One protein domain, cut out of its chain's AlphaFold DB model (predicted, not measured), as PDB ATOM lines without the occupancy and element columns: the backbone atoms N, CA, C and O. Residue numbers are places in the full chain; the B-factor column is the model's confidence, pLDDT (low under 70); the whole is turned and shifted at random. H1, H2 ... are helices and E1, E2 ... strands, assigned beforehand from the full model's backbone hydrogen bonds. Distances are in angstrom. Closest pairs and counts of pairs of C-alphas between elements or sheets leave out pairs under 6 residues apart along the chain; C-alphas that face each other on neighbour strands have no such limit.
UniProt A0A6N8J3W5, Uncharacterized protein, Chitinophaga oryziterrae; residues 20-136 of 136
ATOM      1  N   ASN A  20     120.396 110.272 110.264       44.53
ATOM      2  CA  ASN A  20     120.836 111.399 109.475       44.53
ATOM      3  C   ASN A  20     121.337 112.396 110.533       44.53
ATOM      4  O   ASN A  20     120.501 112.856 111.314       44.53
ATOM      5  N   PRO A  21     122.650 112.670 110.667       50.97
ATOM      6  CA  PRO A  21     123.146 113.504 111.770       50.97
ATOM      7  C   PRO A  21     122.459 114.884 111.767       50.97
ATOM      8  O   PRO A  21     122.277 115.518 112.800       50.97
ATOM      9  N   ASN A  22     121.953 115.265 110.593       53.12
ATOM     10  CA  ASN A  22     121.175 116.454 110.276       53.12
ATOM     11  C   ASN A  22     119.715 116.434 110.773       53.12
ATOM     12  O   ASN A  22     119.132 117.485 111.033       53.12
ATOM     13  N   GLY A  23     119.105 115.253 110.913       60.62
ATOM     14  CA  GLY A  23     117.722 115.110 111.382       60.62
ATOM     15  C   GLY A  23     117.567 115.447 112.864       60.62
ATOM     16  O   GLY A  23     116.506 115.908 113.274       60.62
ATOM     17  N   PHE A  24     118.637 115.275 113.645       76.94
ATOM     18  CA  PHE A  24     118.648 115.626 115.060       76.94
ATOM     19  C   PHE A  24     118.503 117.140 115.254       76.94
ATOM     20  O   PHE A  24     117.562 117.571 115.912       76.94
ATOM     21  N   LEU A  25     119.339 117.955 114.599       84.88
ATOM     22  CA  LEU A  25     119.250 119.419 114.702       84.88
ATOM     23  C   LEU A  25     117.945 119.979 114.131       84.88
ATOM     24  O   LEU A  25     117.404 120.922 114.696       84.88
ATOM     25  N   LYS A  26     117.381 119.371 113.079       84.75
ATOM     26  CA  LYS A  26     116.056 119.757 112.559       84.75
ATOM     27  C   LYS A  26     114.940 119.618 113.614       84.75
ATOM     28  O   LYS A  26     113.924 120.302 113.521       84.75
ATOM     29  N   GLN A  27     115.123 118.744 114.609       82.88
ATOM     30  CA  GLN A  27     114.155 118.469 115.680       82.88
ATOM     31  C   GLN A  27     114.491 119.164 117.008       82.88
ATOM     32  O   GLN A  27     113.580 119.513 117.756       82.88
ATOM     33  N   THR A  28     115.776 119.341 117.326       84.38
ATOM     34  CA  THR A  28     116.244 119.819 118.642       84.38
ATOM     35  C   THR A  28     116.878 121.208 118.604       84.38
ATOM     36  O   THR A  28     116.955 121.878 119.636       84.38
ATOM     37  N   GLY A  29     117.327 121.639 117.425       86.00
ATOM     38  CA  GLY A  29     118.024 122.896 117.215       86.00
ATOM     39  C   GLY A  29     117.104 124.108 117.296       86.00
ATOM     40  O   GLY A  29     115.894 124.047 117.073       86.00
ATOM     41  N   GLU A  30     117.708 125.247 117.605       89.75
ATOM     42  CA  GLU A  30     117.073 126.547 117.463       89.75
ATOM     43  C   GLU A  30     116.939 126.882 115.974       89.75
ATOM     44  O   GLU A  30     117.929 126.878 115.244       89.75
ATOM     45  N   CYS A  31     115.713 127.140 115.516       92.00
ATOM     46  CA  CYS A  31     115.441 127.448 114.118       92.00
ATOM     47  C   CYS A  31     115.558 128.954 113.864       92.00
ATOM     48  O   CYS A  31     114.790 129.749 114.408       92.00
ATOM     49  N   MET A  32     116.493 129.324 112.996       91.00
ATOM     50  CA  MET A  32     116.638 130.656 112.428       91.00
ATOM     51  C   MET A  32     116.069 130.650 111.011       91.00
ATOM     52  O   MET A  32     116.582 129.956 110.133       91.00
ATOM     53  N   VAL A  33     115.014 131.427 110.779       93.56
ATOM     54  CA  VAL A  33     114.443 131.621 109.440       93.56
ATOM     55  C   VAL A  33     115.052 132.881 108.844       93.56
ATOM     56  O   VAL A  33     114.933 133.957 109.424       93.56
ATOM     57  N   ILE A  34     115.725 132.730 107.709       93.06
ATOM     58  CA  ILE A  34     116.516 133.782 107.069       93.06
ATOM     59  C   ILE A  34     116.010 133.960 105.644       93.06
ATOM     60  O   ILE A  34     115.778 132.976 104.934       93.06
ATOM     61  N   GLU A  35     115.850 135.207 105.219       93.69
ATOM     62  CA  GLU A  35     115.435 135.524 103.855       93.69
ATOM     63  C   GLU A  35     116.540 135.144 102.866       93.69
ATOM     64  O   GLU A  35     117.730 135.338 103.120       93.69
ATOM     65  N   SER A  36     116.160 134.610 101.705       89.56
ATOM     66  CA  SER A  36     117.111 134.136 100.692       89.56
ATOM     67  C   SER A  36     118.085 135.223 100.225       89.56
ATOM     68  O   SER A  36     119.217 134.915  99.863       89.56
ATOM     69  N   GLU A  37     117.663 136.488 100.267       91.06
ATOM     70  CA  GLU A  37     118.455 137.661  99.876       91.06
ATOM     71  C   GLU A  37     119.613 137.957 100.841       91.06
ATOM     72  O   GLU A  37     120.582 138.616 100.467       91.06
ATOM     73  N   GLN A  38     119.550 137.449 102.075       91.56
ATOM     74  CA  GLN A  38     120.594 137.643 103.085       91.56
ATOM     75  C   GLN A  38     121.762 136.656 102.932       91.56
ATOM     76  O   GLN A  38     122.744 136.743 103.675       91.56
ATOM     77  N   PHE A  39     121.670 135.715 101.987       91.88
ATOM     78  CA  PHE A  39     122.732 134.758 101.699       91.88
ATOM     79  C   PHE A  39     123.649 135.248 100.580       91.88
ATOM     80  O   PHE A  39     123.215 135.684  99.517       91.88
ATOM     81  N   GLU A  40     124.950 135.070 100.782       93.00
ATOM     82  CA  GLU A  40     125.952 135.218  99.734       93.00
ATOM     83  C   GLU A  40     126.213 133.853  99.076       93.00
ATOM     84  O   GLU A  40     126.532 132.874  99.757       93.00
ATOM     85  N   ILE A  41     126.099 133.777  97.744       91.44
ATOM     86  CA  ILE A  41     126.479 132.580  96.980       91.44
ATOM     87  C   ILE A  41     127.962 132.676  96.621       91.44
ATOM     88  O   ILE A  41     128.354 133.488  95.780       91.44
ATOM     89  N   VAL A  42     128.775 131.801  97.210       90.19
ATOM     90  CA  VAL A  42     130.213 131.703  96.929       90.19
ATOM     91  C   VAL A  42     130.476 130.484  96.055       90.19
ATOM     92  O   VAL A  42     130.164 129.363  96.448       90.19
ATOM     93  N   SER A  43     131.079 130.686  94.883       85.50
ATOM     94  CA  SER A  43     131.457 129.607  93.962       85.50
ATOM     95  C   SER A  43     132.959 129.331  94.021       85.50
ATOM     96  O   SER A  43     133.773 130.251  94.051       85.50
ATOM     97  N   THR A  44     133.335 128.057  94.005       81.88
ATOM     98  CA  THR A  44     134.721 127.594  93.915       81.88
ATOM     99  C   THR A  44     134.820 126.407  92.962       81.88
ATOM    100  O   THR A  44     133.847 125.682  92.754       81.88
ATOM    101  N   ILE A  45     136.000 126.192  92.392       76.75
ATOM    102  CA  ILE A  45     136.280 125.013  91.574       76.75
ATOM    103  C   ILE A  45     136.924 123.979  92.489       76.75
ATOM    104  O   ILE A  45     137.975 124.235  93.077       76.75
ATOM    105  N   LYS A  46     136.297 122.810  92.610       73.75
ATOM    106  CA  LYS A  46     136.936 121.642  93.211       73.75
ATOM    107  C   LYS A  46     137.484 120.752  92.111       73.75
ATOM    108  O   LYS A  46     136.804 120.490  91.123       73.75
ATOM    109  N   TYR A  47     138.707 120.288  92.310       67.12
ATOM    110  CA  TYR A  47     139.330 119.278  91.471       67.12
ATOM    111  C   TYR A  47     139.196 117.939  92.181       67.12
ATOM    112  O   TYR A  47     139.579 117.823  93.346       67.12
ATOM    113  N   THR A  48     138.642 116.956  91.483       62.41
ATOM    114  CA  THR A  48     138.604 115.572  91.944       62.41
ATOM    115  C   THR A  48     139.357 114.734  90.928       62.41
ATOM    116  O   THR A  48     139.070 114.792  89.732       62.41
ATOM    117  N   ASP A  49     140.326 113.962  91.405       59.91
ATOM    118  CA  ASP A  49     140.980 112.955  90.584       59.91
ATOM    119  C   ASP A  49     140.114 111.697  90.613       59.91
ATOM    120  O   ASP A  49     140.049 110.984  91.616       59.91
ATOM    121  N   GLU A  50     139.414 111.430  89.513       55.09
ATOM    122  CA  GLU A  50     138.772 110.136  89.333       55.09
ATOM    123  C   GLU A  50     139.819 109.158  88.801       55.09
ATOM    124  O   GLU A  50     140.222 109.197  87.635       55.09
ATOM    125  N   ILE A  51     140.279 108.255  89.669       55.41
ATOM    126  CA  ILE A  51     141.014 107.074  89.221       55.41
ATOM    127  C   ILE A  51     139.993 106.203  88.490       55.41
ATOM    128  O   ILE A  51     139.113 105.610  89.120       55.41
ATOM    129  N   LYS A  52     140.092 106.119  87.158       53.56
ATOM    130  CA  LYS A  52     139.313 105.169  86.352       53.56
ATOM    131  C   LYS A  52     139.723 103.743  86.729       53.56
ATOM    132  O   LYS A  52     140.581 103.128  86.105       53.56
ATOM    133  N   ASN A  53     139.093 103.209  87.768       53.28
ATOM    134  CA  ASN A  53     139.407 101.921  88.387       53.28
ATOM    135  C   ASN A  53     138.845 100.718  87.597       53.28
ATOM    136  O   ASN A  53     138.294  99.786  88.171       53.28
ATOM    137  N   ASN A  54     138.987 100.728  86.268       54.62
ATOM    138  CA  ASN A  54     138.650  99.583  85.408       54.62
ATOM    139  C   ASN A  54     139.885  98.782  84.963       54.62
ATOM    140  O   ASN A  54     139.749  97.786  84.256       54.62
ATOM    141  N   ALA A  55     141.086  99.207  85.352       60.44
ATOM    142  CA  ALA A  55     142.340  98.541  85.020       60.44
ATOM    143  C   ALA A  55     142.878  97.761  86.231       60.44
ATOM    144  O   ALA A  55     142.776  98.243  87.363       60.44
ATOM    145  N   SER A  56     143.461  96.576  86.001       70.44
ATOM    146  CA  SER A  56     144.110  95.802  87.067       70.44
ATOM    147  C   SER A  56     145.269  96.593  87.685       70.44
ATOM    148  O   SER A  56     145.839  97.486  87.051       70.44
ATOM    149  N   LEU A  57     145.626  96.267  88.929       68.12
ATOM    150  CA  LEU A  57     146.705  96.937  89.660       68.12
ATOM    151  C   LEU A  57     148.026  96.928  88.870       68.12
ATOM    152  O   LEU A  57     148.744  97.927  88.881       68.12
ATOM    153  N   GLU A  58     148.318  95.857  88.120       73.19
ATOM    154  CA  GLU A  58     149.520  95.788  87.280       73.19
ATOM    155  C   GLU A  58     149.534  96.847  86.171       73.19
ATOM    156  O   GLU A  58     150.578  97.442  85.901       73.19
ATOM    157  N   VAL A  59     148.384  97.122  85.548       68.25
ATOM    158  CA  VAL A  59     148.261  98.140  84.493       68.25
ATOM    159  C   VAL A  59     148.463  99.541  85.073       68.25
ATOM    160  O   VAL A  59     149.180 100.345  84.484       68.25
ATOM    161  N   GLN A  60     147.923  99.807  86.267       65.44
ATOM    162  CA  GLN A  60     148.099 101.095  86.949       65.44
ATOM    163  C   GLN A  60     149.569 101.352  87.323       65.44
ATOM    164  O   GLN A  60     150.062 102.472  87.184       65.44
ATOM    165  N   MET A  61     150.290 100.311  87.754       70.56
ATOM    166  CA  MET A  61     151.722 100.399  88.057       70.56
ATOM    167  C   MET A  61     152.572 100.610  86.797       70.56
ATOM    168  O   MET A  61     153.506 101.413  86.817       70.56
ATOM    169  N   LEU A  62     152.243  99.923  85.697       73.38
ATOM    170  CA  LEU A  62     152.916 100.093  84.406       73.38
ATOM    171  C   LEU A  62     152.709 101.497  83.837       73.38
ATOM    172  O   LEU A  62     153.685 102.117  83.420       73.38
ATOM    173  N   ASP A  63     151.479 102.017  83.870       70.81
ATOM    174  CA  ASP A  63     151.168 103.374  83.413       70.81
ATOM    175  C   ASP A  63     151.931 104.434  84.226       70.81
ATOM    176  O   ASP A  63     152.499 105.364  83.647       70.81
ATOM    177  N   GLY A  64     152.044 104.242  85.548       68.75
ATOM    178  CA  GLY A  64     152.866 105.086  86.418       68.75
ATOM    179  C   GLY A  64     154.360 105.057  86.070       68.75
ATOM    180  O   GLY A  64     155.024 106.091  86.137       68.75
ATOM    181  N   LEU A  65     154.887 103.907  85.636       76.81
ATOM    182  CA  LEU A  65     156.295 103.745  85.258       76.81
ATOM    183  C   LEU A  65     156.630 104.396  83.905       76.81
ATOM    184  O   LEU A  65     157.733 104.908  83.728       76.81
ATOM    185  N   ILE A  66     155.683 104.406  82.959       78.25
ATOM    186  CA  ILE A  66     155.843 105.032  81.630       78.25
ATOM    187  C   ILE A  66     155.359 106.491  81.579       78.25
ATOM    188  O   ILE A  66     155.338 107.094  80.505       78.25
ATOM    189  N   GLY A  67     154.961 107.068  82.718       60.72
ATOM    190  CA  GLY A  67     154.527 108.463  82.821       60.72
ATOM    191  C   GLY A  67     153.142 108.753  82.231       60.72
ATOM    192  O   GLY A  67     152.818 109.915  81.979       60.72
ATOM    193  N   LYS A  68     152.307 107.730  82.006       63.16
ATOM    194  CA  LYS A  68     150.906 107.930  81.617       63.16
ATOM    195  C   LYS A  68     150.085 108.307  82.848       63.16
ATOM    196  O   LYS A  68     150.019 107.562  83.821       63.16
ATOM    197  N   LYS A  69     149.425 109.468  82.803       58.88
ATOM    198  CA  LYS A  69     148.442 109.860  83.821       58.88
ATOM    199  C   LYS A  69     147.175 109.018  83.648       58.88
ATOM    200  O   LYS A  69     146.510 109.120  82.625       58.88
ATOM    201  N   THR A  70     146.859 108.200  84.649       57.72
ATOM    202  CA  THR A  70     145.643 107.366  84.728       57.72
ATOM    203  C   THR A  70     144.460 108.072  85.394       57.72
ATOM    204  O   THR A  70     143.354 107.533  85.414       57.72
ATOM    205  N   ALA A  71     144.684 109.270  85.935       58.09
ATOM    206  CA  ALA A  71     143.651 110.099  86.531       58.09
ATOM    207  C   ALA A  71     143.186 111.155  85.523       58.09
ATOM    208  O   ALA A  71     143.983 111.986  85.075       58.09
ATOM    209  N   ASP A  72     141.897 111.126  85.197       57.59
ATOM    210  CA  ASP A  72     141.241 112.283  84.604       57.59
ATOM    211  C   ASP A  72     140.924 113.241  85.755       57.59
ATOM    212  O   ASP A  72     140.116 112.938  86.635       57.59
ATOM    213  N   THR A  73     141.593 114.394  85.785       57.75
ATOM    214  CA  THR A  73     141.248 115.454  86.733       57.75
ATOM    215  C   THR A  73     139.942 116.088  86.269       57.75
ATOM    216  O   THR A  73     139.918 116.843  85.293       57.75
ATOM    217  N   GLN A  74     138.845 115.792  86.963       64.38
ATOM    218  CA  GLN A  74     137.568 116.441  86.711       64.38
ATOM    219  C   GLN A  74     137.459 117.695  87.584       64.38
ATOM    220  O   GLN A  74     137.565 117.643  88.810       64.38
ATOM    221  N   SER A  75     137.242 118.847  86.951       69.62
ATOM    222  CA  SER A  75     136.881 120.078  87.653       69.62
ATOM    223  C   SER A  75     135.365 120.151  87.816       69.62
ATOM    224  O   SER A  75     134.637 120.135  86.821       69.62
ATOM    225  N   MET A  76     134.889 120.288  89.049       75.50
ATOM    226  CA  MET A  76     133.484 120.543  89.355       75.50
ATOM    227  C   MET A  76     133.325 121.938  89.954       75.50
ATOM    228  O   MET A  76     134.018 122.307  90.903       75.50
ATOM    229  N   ASN A  77     132.374 122.702  89.420       79.44
ATOM    230  CA  ASN A  77     131.934 123.941  90.048       79.44
ATOM    231  C   ASN A  77     131.092 123.596  91.276       79.44
ATOM    232  O   ASN A  77     130.101 122.872  91.177       79.44
ATOM    233  N   VAL A  78     131.499 124.113  92.429       87.38
ATOM    234  CA  VAL A  78     130.828 123.904  93.709       87.38
ATOM    235  C   VAL A  78     130.471 125.254  94.296       87.38
ATOM    236  O   VAL A  78     131.311 126.149  94.377       87.38
ATOM    237  N   CYS A  79     129.231 125.395  94.734       88.81
ATOM    238  CA  CYS A  79     128.752 126.600  95.387       88.81
ATOM    239  C   CYS A  79     128.475 126.354  96.870       88.81
ATOM    240  O   CYS A  79     128.223 125.227  97.296       88.81
ATOM    241  N   TYR A  80     128.486 127.432  97.643       91.88
ATOM    242  CA  TYR A  80     128.107 127.462  99.049       91.88
ATOM    243  C   TYR A  80     127.180 128.644  99.291       91.88
ATOM    244  O   TYR A  80     127.374 129.710  98.703       91.88
ATOM    245  N   LEU A  81     126.213 128.465 100.187       92.19
ATOM    246  CA  LEU A  81     125.459 129.568 100.764       92.19
ATOM    247  C   LEU A  81     126.151 130.012 102.040       92.19
ATOM    248  O   LEU A  81     126.458 129.197 102.910       92.19
ATOM    249  N   VAL A  82     126.396 131.308 102.138       92.56
ATOM    250  CA  VAL A  82     127.069 131.924 103.268       92.56
ATOM    251  C   VAL A  82     126.123 132.913 103.923       92.56
ATOM    252  O   VAL A  82     125.606 133.807 103.264       92.56
ATOM    253  N   TYR A  83     125.949 132.779 105.231       91.88
ATOM    254  CA  TYR A  83     125.214 133.727 106.053       91.88
ATOM    255  C   TYR A  83     126.144 134.352 107.087       91.88
ATOM    256  O   TYR A  83     126.950 133.661 107.715       91.88
ATOM    257  N   CYS A  84     126.055 135.670 107.250       90.50
ATOM    258  CA  CYS A  84     126.792 136.411 108.265       90.50
ATOM    259  C   CYS A  84     125.808 137.108 109.197       90.50
ATOM    260  O   CYS A  84     124.911 137.801 108.725       90.50
ATOM    261  N   TYR A  85     126.032 136.995 110.500       87.25
ATOM    262  CA  TYR A  85     125.249 137.699 111.513       87.25
ATOM    263  C   TYR A  85     126.143 138.138 112.672       87.25
ATOM    264  O   TYR A  85     127.319 137.776 112.733       87.25
ATOM    265  N   GLU A  86     125.608 138.967 113.560       87.06
ATOM    266  CA  GLU A  86     126.344 139.523 114.693       87.06
ATOM    267  C   GLU A  86     125.804 138.964 116.012       87.06
ATOM    268  O   GLU A  86     124.593 138.921 116.225       87.06
ATOM    269  N   VAL A  87     126.710 138.529 116.890       83.38
ATOM    270  CA  VAL A  87     126.413 138.063 118.252       83.38
ATOM    271  C   VAL A  87     127.414 138.715 119.194       83.38
ATOM    272  O   VAL A  87     128.619 138.572 118.996       83.38
ATOM    273  N   ASP A  88     126.934 139.448 120.199       85.69
ATOM    274  CA  ASP A  88     127.768 140.119 121.209       85.69
ATOM    275  C   ASP A  88     128.905 140.981 120.616       85.69
ATOM    276  O   ASP A  88     130.046 140.955 121.082       85.69
ATOM    277  N   GLY A  89     128.618 141.720 119.538       86.44
ATOM    278  CA  GLY A  89     129.610 142.561 118.853       86.44
ATOM    279  C   GLY A  89     130.590 141.795 117.955       86.44
ATOM    280  O   GLY A  89     131.526 142.382 117.410       86.44
ATOM    281  N   LYS A  90     130.426 140.472 117.813       85.38
ATOM    282  CA  LYS A  90     131.275 139.612 116.981       85.38
ATOM    283  C   LYS A  90     130.522 139.153 115.743       85.38
ATOM    284  O   LYS A  90     129.416 138.625 115.826       85.38
ATOM    285  N   ARG A  91     131.168 139.288 114.585       85.94
ATOM    286  CA  ARG A  91     130.656 138.763 113.319       85.94
ATOM    287  C   ARG A  91     130.869 137.252 113.259       85.94
ATOM    288  O   ARG A  91     132.006 136.786 113.266       85.94
ATOM    289  N   VAL A  92     129.777 136.508 113.150       87.19
ATOM    290  CA  VAL A  92     129.749 135.056 112.966       87.19
ATOM    291  C   VAL A  92     129.409 134.751 111.510       87.19
ATOM    292  O   VAL A  92     128.590 135.436 110.895       87.19
ATOM    293  N   LYS A  93     130.065 133.737 110.939       88.69
ATOM    294  CA  LYS A  93     129.869 133.298 109.554       88.69
ATOM    295  C   LYS A  93     129.495 131.821 109.536       88.69
ATOM    296  O   LYS A  93     130.242 130.999 110.050       88.69
ATOM    297  N   MET A  94     128.380 131.500 108.891       90.38
ATOM    298  CA  MET A  94     127.915 130.135 108.662       90.38
ATOM    299  C   MET A  94     127.950 129.832 107.169       90.38
ATOM    300  O   MET A  94     127.534 130.654 106.352       90.38
ATOM    301  N   ALA A  95     128.453 128.656 106.812       91.50
ATOM    302  CA  ALA A  95     128.499 128.176 105.435       91.50
ATOM    303  C   ALA A  95     127.747 126.852 105.301       91.50
ATOM    304  O   ALA A  95     127.902 125.964 106.142       91.50
ATOM    305  N   SER A  96     126.965 126.718 104.232       90.62
ATOM    306  CA  SER A  96     126.264 125.482 103.904       90.62
ATOM    307  C   SER A  96     127.228 124.348 103.529       90.62
ATOM    308  O   SER A  96     128.387 124.594 103.182       90.62
ATOM    309  N   PRO A  97     126.744 123.095 103.482       89.25
ATOM    310  CA  PRO A  97     127.403 122.032 102.727       89.25
ATOM    311  C   PRO A  97     127.603 122.412 101.243       89.25
ATOM    312  O   PRO A  97     126.922 123.316 100.744       89.25
ATOM    313  N   PRO A  98     128.520 121.736 100.521       88.31
ATOM    314  CA  PRO A  98     128.755 121.987  99.101       88.31
ATOM    315  C   PRO A  98     127.513 121.687  98.255       88.31
ATOM    316  O   PRO A  98     126.925 120.611  98.360       88.31
ATOM    317  N   ILE A  99     127.156 122.625  97.378       89.31
ATOM    318  CA  ILE A  99     126.038 122.525  96.438       89.31
ATOM    319  C   ILE A  99     126.608 122.358  95.029       89.31
ATOM    320  O   ILE A  99     127.278 123.248  94.501       89.31
ATOM    321  N   TYR A 100     126.317 121.220  94.403       88.62
ATOM    322  CA  TYR A 100     126.777 120.873  93.055       88.62
ATOM    323  C   TYR A 100     125.806 121.384  91.984       88.62
ATOM    324  O   TYR A 100     125.264 120.619  91.190       88.62
ATOM    325  N   LYS A 101     125.542 122.692  92.005       88.88
ATOM    326  CA  LYS A 101     124.765 123.409  90.988       88.88
ATOM    327  C   LYS A 101     125.473 124.719  90.667       88.88
ATOM    328  O   LYS A 101     126.202 125.260  91.501       88.88
ATOM    329  N   ASP A 102     125.284 125.219  89.454       88.44
ATOM    330  CA  ASP A 102     125.821 126.518  89.076       88.44
ATOM    331  C   ASP A 102     125.097 127.655  89.819       88.44
ATOM    332  O   ASP A 102     123.999 127.498  90.361       88.44
ATOM    333  N   ARG A 103     125.735 128.827  89.838       89.56
ATOM    334  CA  ARG A 103     125.245 129.995  90.572       89.56
ATOM    335  C   ARG A 103     123.861 130.457  90.106       89.56
ATOM    336  O   ARG A 103     123.080 130.893  90.946       89.56
ATOM    337  N   ILE A 104     123.561 130.370  88.809       90.88
ATOM    338  CA  ILE A 104     122.291 130.843  88.239       90.88
ATOM    339  C   ILE A 104     121.158 129.931  88.708       90.88
ATOM    340  O   ILE A 104     120.151 130.417  89.220       90.88
ATOM    341  N   THR A 105     121.358 128.615  88.619       91.62
ATOM    342  CA  THR A 105     120.398 127.621  89.112       91.62
ATOM    343  C   THR A 105     120.114 127.801  90.602       91.62
ATOM    344  O   THR A 105     118.959 127.762  91.019       91.62
ATOM    345  N   ILE A 106     121.145 128.047  91.417       92.38
ATOM    346  CA  ILE A 106     120.957 128.302  92.852       92.38
ATOM    347  C   ILE A 106     120.142 129.576  93.070       92.38
ATOM    348  O   ILE A 106     119.194 129.549  93.846       92.38
ATOM    349  N   HIS A 107     120.466 130.664  92.368       91.69
ATOM    350  CA  HIS A 107     119.740 131.927  92.495       91.69
ATOM    351  C   HIS A 107     118.247 131.761  92.181       91.69
ATOM    352  O   HIS A 107     117.397 132.198  92.951       91.69
ATOM    353  N   TYR A 108     117.933 131.052  91.095       92.12
ATOM    354  CA  TYR A 108     116.558 130.753  90.702       92.12
ATOM    355  C   TYR A 108     115.802 129.942  91.769       92.12
ATOM    356  O   TYR A 108     114.671 130.271  92.123       92.12
ATOM    357  N   LEU A 109     116.427 128.896  92.320       91.56
ATOM    358  CA  LEU A 109     115.808 128.060  93.357       91.56
ATOM    359  C   LEU A 109     115.610 128.821  94.677       91.56
ATOM    360  O   LEU A 109     114.617 128.609  95.375       91.56
ATOM    361  N   LEU A 110     116.530 129.729  95.009       91.62
ATOM    362  CA  LEU A 110     116.415 130.600  96.176       91.62
ATOM    363  C   LEU A 110     115.226 131.562  96.064       91.62
ATOM    364  O   LEU A 110     114.455 131.676  97.017       91.62
ATOM    365  N   GLU A 111     115.023 132.176  94.897       88.94
ATOM    366  CA  GLU A 111     113.884 133.071  94.644       88.94
ATOM    367  C   GLU A 111     112.528 132.368  94.813       88.94
ATOM    368  O   GLU A 111     111.562 132.972  95.286       88.94
ATOM    369  N   GLN A 112     112.447 131.075  94.481       89.88
ATOM    370  CA  GLN A 112     111.227 130.287  94.674       89.88
ATOM    371  C   GLN A 112     110.938 129.989  96.147       89.88
ATOM    372  O   GLN A 112     109.780 130.009  96.571       89.88
ATOM    373  N   LYS A 113     111.978 129.690  96.935       86.75
ATOM    374  CA  LYS A 113     111.831 129.276  98.335       86.75
ATOM    375  C   LYS A 113     111.646 130.467  99.286       86.75
ATOM    376  O   LYS A 113     110.966 130.303 100.300       86.75
ATOM    377  N   LYS A 114     112.190 131.645  98.942       86.81
ATOM    378  CA  LYS A 114     112.171 132.935  99.675       86.81
ATOM    379  C   LYS A 114     112.816 132.941 101.063       86.81
ATOM    380  O   LYS A 114     113.432 133.931 101.427       86.81
ATOM    381  N   ASN A 115     112.689 131.861 101.829       92.38
ATOM    382  CA  ASN A 115     113.206 131.732 103.187       92.38
ATOM    383  C   ASN A 115     113.905 130.385 103.373       92.38
ATOM    384  O   ASN A 115     113.379 129.344 102.977       92.38
ATOM    385  N   ILE A 116     115.052 130.395 104.040       93.38
ATOM    386  CA  ILE A 116     115.820 129.198 104.388       93.38
ATOM    387  C   ILE A 116     115.839 129.064 105.907       93.38
ATOM    388  O   ILE A 116     116.001 130.046 106.627       93.38
ATOM    389  N   SER A 117     115.661 127.838 106.396       94.00
ATOM    390  CA  SER A 117     115.793 127.529 107.819       94.00
ATOM    391  C   SER A 117     117.203 127.026 108.115       94.00
ATOM    392  O   SER A 117     117.681 126.095 107.464       94.00
ATOM    393  N   ILE A 118     117.859 127.636 109.099       92.25
ATOM    394  CA  ILE A 118     119.096 127.135 109.695       92.25
ATOM    395  C   ILE A 118     118.777 126.674 111.112       92.25
ATOM    396  O   ILE A 118     118.250 127.435 111.916       92.25
ATOM    397  N   TYR A 119     119.112 125.430 111.418       92.31
ATOM    398  CA  TYR A 119     118.953 124.846 112.740       92.31
ATOM    399  C   TYR A 119     120.299 124.852 113.446       92.31
ATOM    400  O   TYR A 119     121.240 124.224 112.970       92.31
ATOM    401  N   VAL A 120     120.397 125.558 114.565       89.75
ATOM    402  CA  VAL A 120     121.650 125.741 115.304       89.75
ATOM    403  C   VAL A 120     121.546 125.055 116.660       89.75
ATOM    404  O   VAL A 120     120.535 125.172 117.354       89.75
ATOM    405  N   ASP A 121     122.591 124.341 117.060       87.19
ATOM    406  CA  ASP A 121     122.695 123.781 118.403       87.19
ATOM    407  C   ASP A 121     122.785 124.914 119.447       87.19
ATOM    408  O   ASP A 121     123.445 125.940 119.250       87.19
ATOM    409  N   ARG A 122     122.074 124.768 120.567       82.12
ATOM    410  CA  ARG A 122     122.044 125.787 121.627       82.12
ATOM    411  C   ARG A 122     123.351 125.844 122.406       82.12
ATOM    412  O   ARG A 122     123.741 126.931 122.823       82.12
ATOM    413  N   GLU A 123     123.998 124.700 122.598       83.75
ATOM    414  CA  GLU A 123     125.212 124.582 123.411       83.75
ATOM    415  C   GLU A 123     126.477 124.783 122.571       83.75
ATOM    416  O   GLU A 123     127.495 125.246 123.082       83.75
ATOM    417  N   ASN A 124     126.402 124.491 121.268       81.00
ATOM    418  CA  ASN A 124     127.520 124.625 120.344       81.00
ATOM    419  C   ASN A 124     127.111 125.328 119.040       81.00
ATOM    420  O   ASN A 124     126.709 124.688 118.077       81.00
ATOM    421  N   LYS A 125     127.283 126.652 118.965       77.94
ATOM    422  CA  LYS A 125     126.892 127.448 117.785       77.94
ATOM    423  C   LYS A 125     127.676 127.114 116.503       77.94
ATOM    424  O   LYS A 125     127.212 127.477 115.423       77.94
ATOM    425  N   ASP A 126     128.795 126.390 116.598       81.75
ATOM    426  CA  ASP A 126     129.527 125.867 115.432       81.75
ATOM    427  C   ASP A 126     128.856 124.618 114.827       81.75
ATOM    428  O   ASP A 126     129.160 124.226 113.701       81.75
ATOM    429  N   ASN A 127     127.927 123.992 115.558       86.38
ATOM    430  CA  ASN A 127     127.126 122.867 115.100       86.38
ATOM    431  C   ASN A 127     125.772 123.367 114.575       86.38
ATOM    432  O   ASN A 127     124.872 123.719 115.342       86.38
ATOM    433  N   TYR A 128     125.622 123.412 113.252       89.62
ATOM    434  CA  TYR A 128     124.416 123.910 112.599       89.62
ATOM    435  C   TYR A 128     124.069 123.114 111.334       89.62
ATOM    436  O   TYR A 128     124.914 122.463 110.719       89.62
ATOM    437  N   TYR A 129     122.808 123.199 110.917       90.50
ATOM    438  CA  TYR A 129     122.265 122.522 109.745       90.50
ATOM    439  C   TYR A 129     121.451 123.487 108.879       90.50
ATOM    440  O   TYR A 129     120.526 124.133 109.360       90.50
ATOM    441  N   PHE A 130     121.777 123.557 107.586       91.62
ATOM    442  CA  PHE A 130     120.997 124.300 106.596       91.62
ATOM    443  C   PHE A 130     119.940 123.377 105.981       91.62
ATOM    444  O   PHE A 130     120.292 122.364 105.369       91.62
ATOM    445  N   ASP A 131     118.663 123.748 106.073       91.06
ATOM    446  CA  ASP A 131     117.583 123.023 105.401       91.06
ATOM    447  C   ASP A 131     117.524 123.388 103.916       91.06
ATOM    448  O   ASP A 131     116.856 124.333 103.489       91.06
ATOM    449  N   LEU A 132     118.291 122.630 103.135       90.25
ATOM    450  CA  LEU A 132     118.439 122.783 101.691       90.25
ATOM    451  C   LEU A 132     117.755 121.653 100.919       90.25
ATOM    452  O   LEU A 132     118.152 121.363  99.795       90.25
ATOM    453  N   GLU A 133     116.729 121.011 101.487       86.81
ATOM    454  CA  GLU A 133     116.016 119.907 100.821       86.81
ATOM    455  C   GLU A 133     115.469 120.306  99.437       86.81
ATOM    456  O   GLU A 133     115.425 119.484  98.526       86.81
ATOM    457  N   PHE A 134     115.142 121.586  99.235       84.31
ATOM    458  CA  PHE A 134     114.696 122.131  97.947       84.31
ATOM    459  C   PHE A 134     115.799 122.226  96.873       84.31
ATOM    460  O   PHE A 134     115.492 122.483  95.712       84.31
ATOM    461  N   LEU A 135     117.072 122.050  97.246       83.94
ATOM    462  CA  LEU A 135     118.217 122.011  96.328       83.94
ATOM    463  C   LEU A 135     118.624 120.580  95.946       83.94
ATOM    464  O   LEU A 135     119.591 120.422  95.197       83.94
ATOM    465  N   SER A 136     117.931 119.558  96.458       70.38
ATOM    466  CA  SER A 136     118.196 118.143  96.149       70.38
ATOM    467  C   SER A 136     117.922 117.834  94.681       70.38
ATOM    468  O   SER A 136     116.845 118.227  94.185       70.38
TER     469      SER A 136
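This is residues 20 to 136 of the 136 residues of an uncharacterized protein of Chitinophaga oryziterrae (UniProt A0A6N8J3W5). A long two-stranded arm, E2 and the first part of E3, runs out from a body to the small helix H2 at its far tip. In the body, E3 continues beside E4, H1 covers part of the small sheet of E1, E5 and E6, and H3 meets E2 and E3 at Arg 103. The 117 printed residues include three named helices and six strands, in the order H1 E1 E2 H2 E3 E4 H3 E5 E6, class mixed. Both sheets, E2 E3 E4 and E1 E5 E6, are antiparallel. The whole spans 59 by 33 by 28 A and is only just loose, close to extended, with a radius of gyration of the C-alphas of 19.9 A.

Start at E3, residues 71 to 87, with E2, residues 40 to 51, and E4, residues 90 to 95, as edge strands. Residues 71 to 82 pair with E2; N 44 and O 78, 2.8 A, are within hydrogen-bond range. Residues 82 to 87 pair with E4 in a hairpin, N 92 and O 85 at 2.8 A. H3, residues 103 to 113, is on this sheet, 11.2 A high; its closest C-alphas to E3 are Arg 103 and Cys 79, 6.9 A. Next find E5, residues 115 to 120, between E1, residues 30 to 35, N 118 and O 32 at 2.8 A, and its hairpin partner E6, residues 128 to 130, N 119 and O 129 at 2.8 A. H1, residues 21 to 28, is on it, across E5 at 87 degrees on the local plane; C-alphas Leu 25 and Tyr 119 are closest, 5.8 A. H2, residues 57 to 65, is on neither sheet. In H2 and H3 every O i to N i+4 pair is within range, in H1 3 of 4.

Find C-alpha 71 at (143.651, 110.099, 86.531); E3 runs 45.7 A to C-alpha 87 at (126.413, 138.063, 118.252). E2 measures 33.6 A.

The printed part has no cut and no long link. The C-alphas farthest apart, Glu 58 and Asp 88, are 59.9 A apart. Residues 47 to 55 and 67 to 75 are among those under pLDDT 70.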